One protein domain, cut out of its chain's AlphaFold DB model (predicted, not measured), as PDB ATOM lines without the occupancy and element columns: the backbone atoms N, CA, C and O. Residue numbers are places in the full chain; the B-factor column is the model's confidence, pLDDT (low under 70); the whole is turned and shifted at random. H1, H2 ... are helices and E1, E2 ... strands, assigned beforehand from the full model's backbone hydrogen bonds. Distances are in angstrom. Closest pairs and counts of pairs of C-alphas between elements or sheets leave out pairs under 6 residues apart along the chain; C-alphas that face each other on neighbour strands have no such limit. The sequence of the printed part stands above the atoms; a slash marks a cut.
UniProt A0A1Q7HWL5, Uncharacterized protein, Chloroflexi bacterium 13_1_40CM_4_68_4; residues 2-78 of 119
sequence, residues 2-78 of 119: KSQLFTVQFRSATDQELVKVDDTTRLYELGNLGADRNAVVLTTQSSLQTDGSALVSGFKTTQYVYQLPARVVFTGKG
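Overview. This is residues 2 to 78 of the 119 residues of an uncharacterized protein of Chloroflexi bacterium 13_1_40CM_4_68_4 (UniProt A0A1Q7HWL5). A long, twisted ribbon of two strands, the hairpin E3 and E4, makes most of the length of a rod; at its base the short strand E2 pairs beside E4 and the helix H1 covers one face. Beyond that base, at the end away from the ribbon's tip, E1 and E5 pair as a small second sheet. The printed part has 77 residues with one named helix and five named strands, in the order E1, E2, H1, E3, E4, E5, and its class is mostly strand. The larger sheet has the order E2, E4, E3, and both sheets are antiparallel. The whole is extended, with a radius of gyration of the C-alphas of 19.7 A and spans of 68 by 25 by 23 A.

Along the chain. E1, residues 6 to 11, begins at C-alpha 6 (101.280, 15.113, -33.377) and is 15.8 A long. E2, residues 16 to 20, measures 13.3 A, and H1, residues 24 to 33, measures 14.3 A. E3, residues 36 to 50, covers 45.0 A and ends at C-alpha 50 (94.834, 9.418, 24.559). E4, residues 53 to 67, covers 42.7 A. E5, residues 71 to 76, is 15.9 A long and ends at C-alpha 76 (103.142, 17.169, -30.576).

Arrangement. In the larger sheet E4 is the inner strand, and E2 and E3 are edge strands. E3 and E4 are a hairpin, antiparallel at 166 degrees, with N 44 and O 59 2.9 A apart, within hydrogen-bond range. E2 and E4 are antiparallel at 122 degrees, with N 19 and O 64 at 2.8 A. H1 is on this sheet at a height of 9.5 A and runs along the strands, at 1 degree to E4 on the local plane. It lies over E4 and only just over E2, on which 3 of its 10 C-alphas fall. The closest C-alphas of H1 and E2 are those of Arg 26 and Val 19, 7.4 A apart. E2, H1 and E3 form a split strand-helix-strand unit, two strands running the same way with E4 between them, and its crossover is right-handed. In H1 every O i to N i+4 pair is within hydrogen-bond range. E1 and E5 are antiparallel at 160 degrees, with N 9 and O 73 at 2.9 A. E1 is apart from H1, E3 and E4; H1 and E5 are only just apart, their closest C-alphas 8.4 A from each other.

Size, cuts and confidence. The C-alphas of Lys 2 and Gly 52, the two farthest apart, are 68.0 A from each other. Residues 49 to 54, at the ribbon's tip, stand free. The printed part has no cut, and its five links between named elements are tight. The mean pLDDT of the printed part is 82.9, with residues 2 to 5 and residue 78 under 70.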
ATOM      1  N   LYS A   2      98.529   7.848 -40.551       48.34
ATOM      2  CA  LYS A   2      98.432   8.696 -39.345       48.34
ATOM      3  C   LYS A   2      99.704   9.554 -39.229       48.34
ATOM      4  O   LYS A   2     100.799   9.023 -39.392       48.34
ATOM      5  N   SER A   3      99.555  10.860 -38.993       47.88
ATOM      6  CA  SER A   3     100.672  11.792 -38.755       47.88
ATOM      7  C   SER A   3     101.510  11.325 -37.557       47.88
ATOM      8  O   SER A   3     100.947  10.982 -36.523       47.88
ATOM      9  N   GLN A   4     102.842  11.304 -37.688       59.22
ATOM     10  CA  GLN A   4     103.771  10.963 -36.593       59.22
ATOM     11  C   GLN A   4     104.239  12.195 -35.797       59.22
ATOM     12  O   GLN A   4     105.002  12.075 -34.844       59.22
ATOM     13  N   LEU A   5     103.815  13.394 -36.208       68.06
ATOM     14  CA  LEU A   5     104.298  14.663 -35.657       68.06
ATOM     15  C   LEU A   5     103.472  15.161 -34.475       68.06
ATOM     16  O   LEU A   5     103.994  15.847 -33.595       68.06
ATOM     17  N   PHE A   6     102.190  14.814 -34.464       73.69
ATOM     18  CA  PHE A   6     101.280  15.113 -33.377       73.69
ATOM     19  C   PHE A   6     100.191  14.048 -33.294       73.69
ATOM     20  O   PHE A   6      99.732  13.515 -34.306       73.69
ATOM     21  N   THR A   7      99.759  13.771 -32.074       82.94
ATOM     22  CA  THR A   7      98.604  12.937 -31.769       82.94
ATOM     23  C   THR A   7      97.398  13.841 -31.573       82.94
ATOM     24  O   THR A   7      97.499  14.856 -30.886       82.94
ATOM     25  N   VAL A   8      96.260  13.470 -32.156       86.44
ATOM     26  CA  VAL A   8      94.983  14.164 -31.950       86.44
ATOM     27  C   VAL A   8      94.087  13.303 -31.074       86.44
ATOM     28  O   VAL A   8      93.895  12.122 -31.362       86.44
ATOM     29  N   GLN A   9      93.540  13.890 -30.013       89.00
ATOM     30  CA  GLN A   9      92.580  13.241 -29.129       89.00
ATOM     31  C   GLN A   9      91.321  14.094 -29.019       89.00
ATOM     32  O   GLN A   9      91.391  15.277 -28.697       89.00
ATOM     33  N   PHE A  10      90.168  13.474 -29.238       88.88
ATOM     34  CA  PHE A  10      88.874  14.090 -28.978       88.88
ATOM     35  C   PHE A  10      88.463  13.750 -27.548       88.88
ATOM     36  O   PHE A  10      88.472  12.581 -27.162       88.88
ATOM     37  N   ARG A  11      88.145  14.770 -26.757       88.75
ATOM     38  CA  ARG A  11      87.674  14.632 -25.378       88.75
ATOM     39  C   ARG A  11      86.240  15.132 -25.302       88.75
ATOM     40  O   ARG A  11      85.948  16.224 -25.788       88.75
ATOM     41  N   SER A  12      85.355  14.325 -24.727       84.94
ATOM     42  CA  SER A  12      83.978  14.714 -24.424       84.94
ATOM     43  C   SER A  12      83.935  15.673 -23.232       84.94
ATOM     44  O   SER A  12      84.885  15.748 -22.453       84.94
ATOM     45  N   ALA A  13      82.815  16.381 -23.065       85.56
ATOM     46  CA  ALA A  13      82.595  17.352 -21.986       85.56
ATOM     47  C   ALA A  13      82.368  16.712 -20.595       85.56
ATOM     48  O   ALA A  13      81.593  17.203 -19.783       85.56
ATOM     49  N   THR A  14      82.967  15.549 -20.357       84.81
ATOM     50  CA  THR A  14      82.799  14.736 -19.143       84.81
ATOM     51  C   THR A  14      84.046  14.735 -18.269       84.81
ATOM     52  O   THR A  14      84.026  14.180 -17.174       84.81
ATOM     53  N   ASP A  15      85.151  15.286 -18.771       87.69
ATOM     54  CA  ASP A  15      86.413  15.305 -18.048       87.69
ATOM     55  C   ASP A  15      86.364  16.351 -16.929       87.69
ATOM     56  O   ASP A  15      85.982  17.499 -17.156       87.69
ATOM     57  N   GLN A  16      86.828  15.960 -15.743       89.56
ATOM     58  CA  GLN A  16      86.993  16.849 -14.598       89.56
ATOM     59  C   GLN A  16      88.466  17.067 -14.279       89.56
ATOM     60  O   GLN A  16      89.285  16.157 -14.417       89.56
ATOM     61  N   GLU A  17      88.787  18.259 -13.788       89.56
ATOM     62  CA  GLU A  17      90.132  18.603 -13.339       89.56
ATOM     63  C   GLU A  17      90.104  19.327 -11.992       89.56
ATOM     64  O   GLU A  17      89.386  20.311 -11.818       89.56
ATOM     65  N   LEU A  18      90.901  18.835 -11.040       89.31
ATOM     66  CA  LEU A  18      91.160  19.496  -9.763       89.31
ATOM     67  C   LEU A  18      92.305  20.489  -9.942       89.31
ATOM     68  O   LEU A  18      93.427  20.104 -10.266       89.31
ATOM     69  N   VAL A  19      92.020  21.759  -9.694       88.88
ATOM     70  CA  VAL A  19      92.963  22.862  -9.861       88.88
ATOM     71  C   VAL A  19      93.096  23.586  -8.538       88.88
ATOM     72  O   VAL A  19      92.105  23.896  -7.870       88.88
ATOM     73  N   LYS A  20      94.333  23.859  -8.133       87.25
ATOM     74  CA  LYS A  20      94.568  24.638  -6.923       87.25
ATOM     75  C   LYS A  20      94.118  26.083  -7.132       87.25
ATOM     76  O   LYS A  20      94.204  26.624  -8.229       87.25
ATOM     77  N   VAL A  21      93.650  26.720  -6.063       84.06
ATOM     78  CA  VAL A  21      93.155  28.106  -6.118       84.06
ATOM     79  C   VAL A  21      94.244  29.137  -6.429       84.06
ATOM     80  O   VAL A  21      93.920  30.243  -6.847       84.06
ATOM     81  N   ASP A  22      95.514  28.790  -6.218       87.88
ATOM     82  CA  ASP A  22      96.684  29.640  -6.437       87.88
ATOM     83  C   ASP A  22      97.299  29.497  -7.842       87.88
ATOM     84  O   ASP A  22      98.117  30.328  -8.238       87.88
ATOM     85  N   ASP A  23      96.879  28.505  -8.635       90.38
ATOM     86  CA  ASP A  23      97.376  28.294 -10.000       90.38
ATOM     87  C   ASP A  23      96.691  29.234 -11.004       90.38
ATOM     88  O   ASP A  23      95.859  28.841 -11.822       90.38
ATOM     89  N   THR A  24      97.024  30.521 -10.919       89.88
ATOM     90  CA  THR A  24      96.403  31.569 -11.745       89.88
ATOM     91  C   THR A  24      96.508  31.291 -13.243       89.88
ATOM     92  O   THR A  24      95.526  31.489 -13.957       89.88
ATOM     93  N   THR A  25      97.644  30.773 -13.719       94.06
ATOM     94  CA  THR A  25      97.849  30.422 -15.131       94.06
ATOM     95  C   THR A  25      96.828  29.391 -15.582       94.06
ATOM     96  O   THR A  25      96.123  29.613 -16.569       94.06
ATOM     97  N   ARG A  26      96.679  28.299 -14.823       91.88
ATOM     98  CA  ARG A  26      95.726  27.249 -15.176       91.88
ATOM     99  C   ARG A  26      94.282  27.744 -15.131       91.88
ATOM    100  O   ARG A  26      93.485  27.386 -15.995       91.88
ATOM    101  N   LEU A  27      93.946  28.609 -14.174       89.44
ATOM    102  CA  LEU A  27      92.613  29.213 -14.075       89.44
ATOM    103  C   LEU A  27      92.278  30.075 -15.307       89.44
ATOM    104  O   LEU A  27      91.158  29.995 -15.813       89.44
ATOM    105  N   TYR A  28      93.236  30.854 -15.827       90.19
ATOM    106  CA  TYR A  28      93.039  31.638 -17.055       90.19
ATOM    107  C   TYR A  28      92.853  30.754 -18.291       90.19
ATOM    108  O   TYR A  28      91.967  31.013 -19.105       90.19
ATOM    109  N   GLU A  29      93.651  29.695 -18.429       90.94
ATOM    110  CA  GLU A  29      93.516  28.740 -19.534       90.94
ATOM    111  C   GLU A  29      92.132  28.087 -19.552       90.94
ATOM    112  O   GLU A  29      91.499  27.994 -20.602       90.94
ATOM    113  N   LEU A  30      91.641  27.669 -18.386       90.06
ATOM    114  CA  LEU A  30      90.327  27.046 -18.245       90.06
ATOM    115  C   LEU A  30      89.187  28.026 -18.525       90.06
ATOM    116  O   LEU A  30      88.202  27.643 -19.155       90.06
ATOM    117  N   GLY A  31      89.355  29.297 -18.149       86.62
ATOM    118  CA  GLY A  31      88.448  30.370 -18.554       86.62
ATOM    119  C   GLY A  31      88.377  30.528 -20.075       86.62
ATOM    120  O   GLY A  31      87.285  30.548 -20.637       86.62
ATOM    121  N   ASN A  32      89.526  30.548 -20.758       88.81
ATOM    122  CA  ASN A  32      89.586  30.632 -22.224       88.81
ATOM    123  C   ASN A  32      89.021  29.387 -22.919       88.81
ATOM    124  O   ASN A  32      88.521  29.474 -24.040       88.81
ATOM    125  N   LEU A  33      89.100  28.229 -22.264       88.44
ATOM    126  CA  LEU A  33      88.492  26.992 -22.740       88.44
ATOM    127  C   LEU A  33      86.974  26.961 -22.526       88.44
ATOM    128  O   LEU A  33      86.330  26.112 -23.129       88.44
ATOM    129  N   GLY A  34      86.404  27.861 -21.717       88.44
ATOM    130  CA  GLY A  34      84.979  27.866 -21.377       88.44
ATOM    131  C   GLY A  34      84.596  26.778 -20.372       88.44
ATOM    132  O   GLY A  34      83.505  26.226 -20.459       88.44
ATOM    133  N   ALA A  35      85.509  26.415 -19.468       90.25
ATOM    134  CA  ALA A  35      85.253  25.411 -18.443       90.25
ATOM    135  C   ALA A  35      84.437  25.984 -17.273       90.25
ATOM    136  O   ALA A  35      84.739  27.060 -16.752       90.25
ATOM    137  N   ASP A  36      83.443  25.223 -16.814       87.62
ATOM    138  CA  ASP A  36      82.629  25.581 -15.652       87.62
ATOM    139  C   ASP A  36      83.346  25.200 -14.354       87.62
ATOM    140  O   ASP A  36      83.922  24.116 -14.253       87.62
ATOM    141  N   ARG A  37      83.297  26.069 -13.336       82.19
ATOM    142  CA  ARG A  37      83.986  25.859 -12.050       82.19
ATOM    143  C   ARG A  37      83.020  25.567 -10.907       82.19
ATOM    144  O   ARG A  37      82.066  26.309 -10.698       82.19
ATOM    145  N   ASN A  38      83.357  24.575 -10.087       80.31
ATOM    146  CA  ASN A  38      82.765  24.327  -8.774       80.31
ATOM    147  C   ASN A  38      83.860  24.396  -7.700       80.31
ATOM    148  O   ASN A  38      84.929  23.812  -7.863       80.31
ATOM    149  N   ALA A  39      83.628  25.107  -6.596       74.19
ATOM    150  CA  ALA A  39      84.584  25.154  -5.487       74.19
ATOM    151  C   ALA A  39      84.434  23.922  -4.583       74.19
ATOM    152  O   ALA A  39      83.322  23.578  -4.187       74.19
ATOM    153  N   VAL A  40      85.551  23.288  -4.220       79.00
ATOM    154  CA  VAL A  40      85.607  22.164  -3.277       79.00
ATOM    155  C   VAL A  40      86.601  22.488  -2.164       79.00
ATOM    156  O   VAL A  40      87.757  22.830  -2.407       79.00
ATOM    157  N   VAL A  41      86.158  22.374  -0.914       77.56
ATOM    158  CA  VAL A  41      87.021  22.538   0.263       77.56
ATOM    159  C   VAL A  41      87.404  21.153   0.772       77.56
ATOM    160  O   VAL A  41      86.553  20.418   1.270       77.56
ATOM    161  N   LEU A  42      88.683  20.794   0.661       77.06
ATOM    162  CA  LEU A  42      89.224  19.554   1.208       77.06
ATOM    163  C   LEU A  42      89.766  19.841   2.610       77.06
ATOM    164  O   LEU A  42      90.704  20.616   2.798       77.06
ATOM    165  N   THR A  43      89.158  19.211   3.610       77.50
ATOM    166  CA  THR A  43      89.617  19.271   4.999       77.50
ATOM    167  C   THR A  43      90.189  17.913   5.367       77.50
ATOM    168  O   THR A  43      89.463  16.923   5.352       77.50
ATOM    169  N   THR A  44      91.476  17.857   5.701       78.56
ATOM    170  CA  THR A  44      92.094  16.663   6.281       78.56
ATOM    171  C   THR A  44      92.315  16.904   7.765       78.56
ATOM    172  O   THR A  44      92.846  17.936   8.172       78.56
ATOM    173  N   GLN A  45      91.859  15.970   8.593       83.69
ATOM    174  CA  GLN A  45      92.049  16.004  10.038       83.69
ATOM    175  C   GLN A  45      92.628  14.667  10.477       83.69
ATOM    176  O   GLN A  45      92.117  13.612  10.110       83.69
ATOM    177  N   SER A  46      93.690  14.734  11.266       80.62
ATOM    178  CA  SER A  46      94.285  13.602  11.958       80.62
ATOM    179  C   SER A  46      94.045  13.794  13.448       80.62
ATOM    180  O   SER A  46      94.399  14.830  14.015       80.62
ATOM    181  N   SER A  47      93.439  12.798  14.086       83.12
ATOM    182  CA  SER A  47      93.200  12.800  15.526       83.12
ATOM    183  C   SER A  47      93.986  11.684  16.198       83.12
ATOM    184  O   SER A  47      93.853  10.527  15.800       83.12
ATOM    185  N   LEU A  48      94.739  12.014  17.246       83.75
ATOM    186  CA  LEU A  48      95.221  11.035  18.219       83.75
ATOM    187  C   LEU A  48      94.379  11.163  19.491       83.75
ATOM    188  O   LEU A  48      94.265  12.251  20.054       83.75
ATOM    189  N   GLN A  49      93.785  10.053  19.927       83.50
ATOM    190  CA  GLN A  49      93.082   9.964  21.205       83.50
ATOM    191  C   GLN A  49      94.005   9.306  22.231       83.50
ATOM    192  O   GLN A  49      94.473   8.190  22.019       83.50
ATOM    193  N   THR A  50      94.253   9.993  23.339       77.06
ATOM    194  CA  THR A  50      94.834   9.418  24.559       77.06
ATOM    195  C   THR A  50      93.823   9.557  25.687       77.06
ATOM    196  O   THR A  50      92.961  10.422  25.599       77.06
ATOM    197  N   ASP A  51      93.901   8.710  26.711       74.56
ATOM    198  CA  ASP A  51      92.903   8.586  27.786       74.56
ATOM    199  C   ASP A  51      92.345   9.952  28.255       74.56
ATOM    200  O   ASP A  51      93.037  10.752  28.886       74.56
ATOM    201  N   GLY A  52      91.117  10.267  27.825       74.00
ATOM    202  CA  GLY A  52      90.396  11.508  28.138       74.00
ATOM    203  C   GLY A  52      90.735  12.778  27.332       74.00
ATOM    204  O   GLY A  52      90.083  13.796  27.542       74.00
ATOM    205  N   SER A  53      91.707  12.772  26.412       77.12
ATOM    206  CA  SER A  53      92.116  13.946  25.615       77.12
ATOM    207  C   SER A  53      92.354  13.612  24.139       77.12
ATOM    208  O   SER A  53      93.123  12.714  23.799       77.12
ATOM    209  N   ALA A  54      91.726  14.376  23.241       80.12
ATOM    210  CA  ALA A  54      91.928  14.264  21.799       80.12
ATOM    211  C   ALA A  54      92.827  15.401  21.293       80.12
ATOM    212  O   ALA A  54      92.469  16.575  21.395       80.12
ATOM    213  N   LEU A  55      93.971  15.055  20.700       80.44
ATOM    214  CA  LEU A  55      94.761  15.988  19.904       80.44
ATOM    215  C   LEU A  55      94.284  15.902  18.459       80.44
ATOM    216  O   LEU A  55      94.486  14.890  17.789       80.44
ATOM    217  N   VAL A  56      93.637  16.966  17.988       81.44
ATOM    218  CA  VAL A  56      93.158  17.089  16.609       81.44
ATOM    219  C   VAL A  56      94.051  18.086  15.883       81.44
ATOM    220  O   VAL A  56      94.086  19.262  16.232       81.44
ATOM    221  N   SER A  57      94.770  17.620  14.865       81.31
ATOM    222  CA  SER A  57      95.528  18.470  13.945       81.31
ATOM    223  C   SER A  57      94.932  18.332  12.555       81.31
ATOM    224  O   SER A  57      94.648  17.224  12.104       81.31
ATOM    225  N   GLY A  58      94.705  19.445  11.864       76.81
ATOM    226  CA  GLY A  58      94.099  19.410  10.542       76.81
ATOM    227  C   GLY A  58      94.574  20.525   9.632       76.81
ATOM    228  O   GLY A  58      94.904  21.620  10.086       76.81
ATOM    229  N   PHE A  59      94.567  20.237   8.334       76.88
ATOM    230  CA  PHE A  59      94.839  21.193   7.275       76.88
ATOM    231  C   PHE A  59      93.586  21.366   6.415       76.88
ATOM    232  O   PHE A  59      92.915  20.399   6.048       76.88
ATOM    233  N   LYS A  60      93.255  22.620   6.102       79.00
ATOM    234  CA  LYS A  60      92.181  22.969   5.170       79.00
ATOM    235  C   LYS A  60      92.807  23.509   3.898       79.00
ATOM    236  O   LYS A  60      93.566  24.471   3.952       79.00
ATOM    237  N   THR A  61      92.464  22.915   2.762       77.62
ATOM    238  CA  THR A  61      92.837  23.423   1.442       77.62
ATOM    239  C   THR A  61      91.594  23.612   0.589       77.62
ATOM    240  O   THR A  61      90.676  22.794   0.612       77.62
ATOM    241  N   THR A  62      91.554  24.707  -0.159       82.38
ATOM    242  CA  THR A  62      90.498  24.963  -1.137       82.38
ATOM    243  C   THR A  62      91.042  24.639  -2.518       82.38
ATOM    244  O   THR A  62      92.160  25.029  -2.855       82.38
ATOM    245  N   GLN A  63      90.254  23.925  -3.313       86.31
ATOM    246  CA  GLN A  63      90.544  23.604  -4.706       86.31
ATOM    247  C   GLN A  63      89.301  23.887  -5.553       86.31
ATOM    248  O   GLN A  63      88.174  23.876  -5.059       86.31
ATOM    249  N   TYR A  64      89.493  24.152  -6.837       87.88
ATOM    250  CA  TYR A  64      88.406  24.210  -7.804       87.88
ATOM    251  C   TYR A  64      88.345  22.894  -8.570       87.88
ATOM    252  O   TYR A  64      89.373  22.356  -8.966       87.88
ATOM    253  N   VAL A  65      87.139  22.395  -8.804       88.88
ATOM    254  CA  VAL A  65      86.877  21.330  -9.768       88.88
ATOM    255  C   VAL A  65      86.295  21.979 -11.012       88.88
ATOM    256  O   VAL A  65      85.229  22.595 -10.949       88.88
ATOM    257  N   TYR A  66      86.997  21.844 -12.129       90.31
ATOM    258  CA  TYR A  66      86.539  22.316 -13.426       90.31
ATOM    259  C   TYR A  66      85.907  21.182 -14.220       90.31
ATOM    260  O   TYR A  66      86.492  20.105 -14.335       90.31
ATOM    261  N   GLN A  67      84.731  21.444 -14.785       90.44
ATOM    262  CA  GLN A  67      84.138  20.623 -15.832       90.44
ATOM    263  C   GLN A  67      84.685  21.103 -17.169       90.44
ATOM    264  O   GLN A  67      84.439  22.236 -17.589       90.44
ATOM    265  N   LEU A  68      85.478  20.257 -17.816       90.75
ATOM    266  CA  LEU A  68      86.121  20.614 -19.068       90.75
ATOM    267  C   LEU A  68      85.128  20.443 -20.220       90.75
ATOM    268  O   LEU A  68      84.494  19.392 -20.327       90.75
ATOM    269  N   PRO A  69      85.026  21.418 -21.134       90.56
ATOM    270  CA  PRO A  69      84.174  21.281 -22.300       90.56
ATOM    271  C   PRO A  69      84.761  20.273 -23.289       90.56
ATOM    272  O   PRO A  69      85.919  19.835 -23.192       90.56
ATOM    273  N   ALA A  70      83.938  19.906 -24.274       91.38
ATOM    274  CA  ALA A  70      84.386  19.083 -25.383       91.38
ATOM    275  C   ALA A  70      85.533  19.795 -26.111       91.38
ATOM    276  O   ALA A  70      85.418  20.961 -26.488       91.38
ATOM    277  N   ARG A  71      86.658  19.099 -26.286       88.56
ATOM    278  CA  ARG A  71      87.894  19.702 -26.794       88.56
ATOM    279  C   ARG A  71      88.683  18.734 -27.655       88.56
ATOM    280  O   ARG A  71      88.628  17.516 -27.474       88.56
ATOM    281  N   VAL A  72      89.453  19.297 -28.577       89.50
ATOM    282  CA  VAL A  72      90.403  18.557 -29.404       89.50
ATOM    283  C   VAL A  72      91.801  18.860 -28.892       89.50
ATOM    284  O   VAL A  72      92.246  20.003 -28.910       89.50
ATOM    285  N   VAL A  73      92.488  17.834 -28.401       87.81
ATOM    286  CA  VAL A  73      93.834  17.948 -27.844       87.81
ATOM    287  C   VAL A  73      94.843  17.517 -28.898       87.81
ATOM    288  O   VAL A  73      94.808  16.381 -29.372       87.81
ATOM    289  N   PHE A  74      95.758  18.423 -29.237       86.38
ATOM    290  CA  PHE A  74      96.903  18.155 -30.100       86.38
ATOM    291  C   PHE A  74      98.147  17.986 -29.228       86.38
ATOM    292  O   PHE A  74      98.579  18.923 -28.563       86.38
ATOM    293  N   THR A  75      98.741  16.797 -29.228       83.94
ATOM    294  CA  THR A  75      99.990  16.519 -28.510       83.94
ATOM    295  C   THR A  75     101.097  16.285 -29.521       83.94
ATOM    296  O   THR A  75     101.144  15.238 -30.158       83.94
ATOM    297  N   GLY A  76     101.987  17.258 -29.684       79.38
ATOM    298  CA  GLY A  76     103.142  17.169 -30.576       79.38
ATOM    299  C   GLY A  76     104.452  17.429 -29.840       79.38
ATOM    300  O   GLY A  76     104.463  17.737 -28.650       79.38
ATOM    301  N   LYS A  77     105.567  17.303 -30.560       74.31
ATOM    302  CA  LYS A  77     106.903  17.660 -30.064       74.31
ATOM    303  C   LYS A  77     107.553  18.688 -30.991       74.31
ATOM    304  O   LYS A  77     107.372  18.637 -32.207       74.31
ATOM    305  N   GLY A  78     108.357  19.571 -30.401       67.75
ATOM    306  CA  GLY A  78     109.067  20.643 -31.100       67.75
ATOM    307  C   GLY A  78     108.256  21.938 -31.212       67.75
ATOM    308  O   GLY A  78     107.030  21.915 -31.257       67.75
TER     309      GLY A  78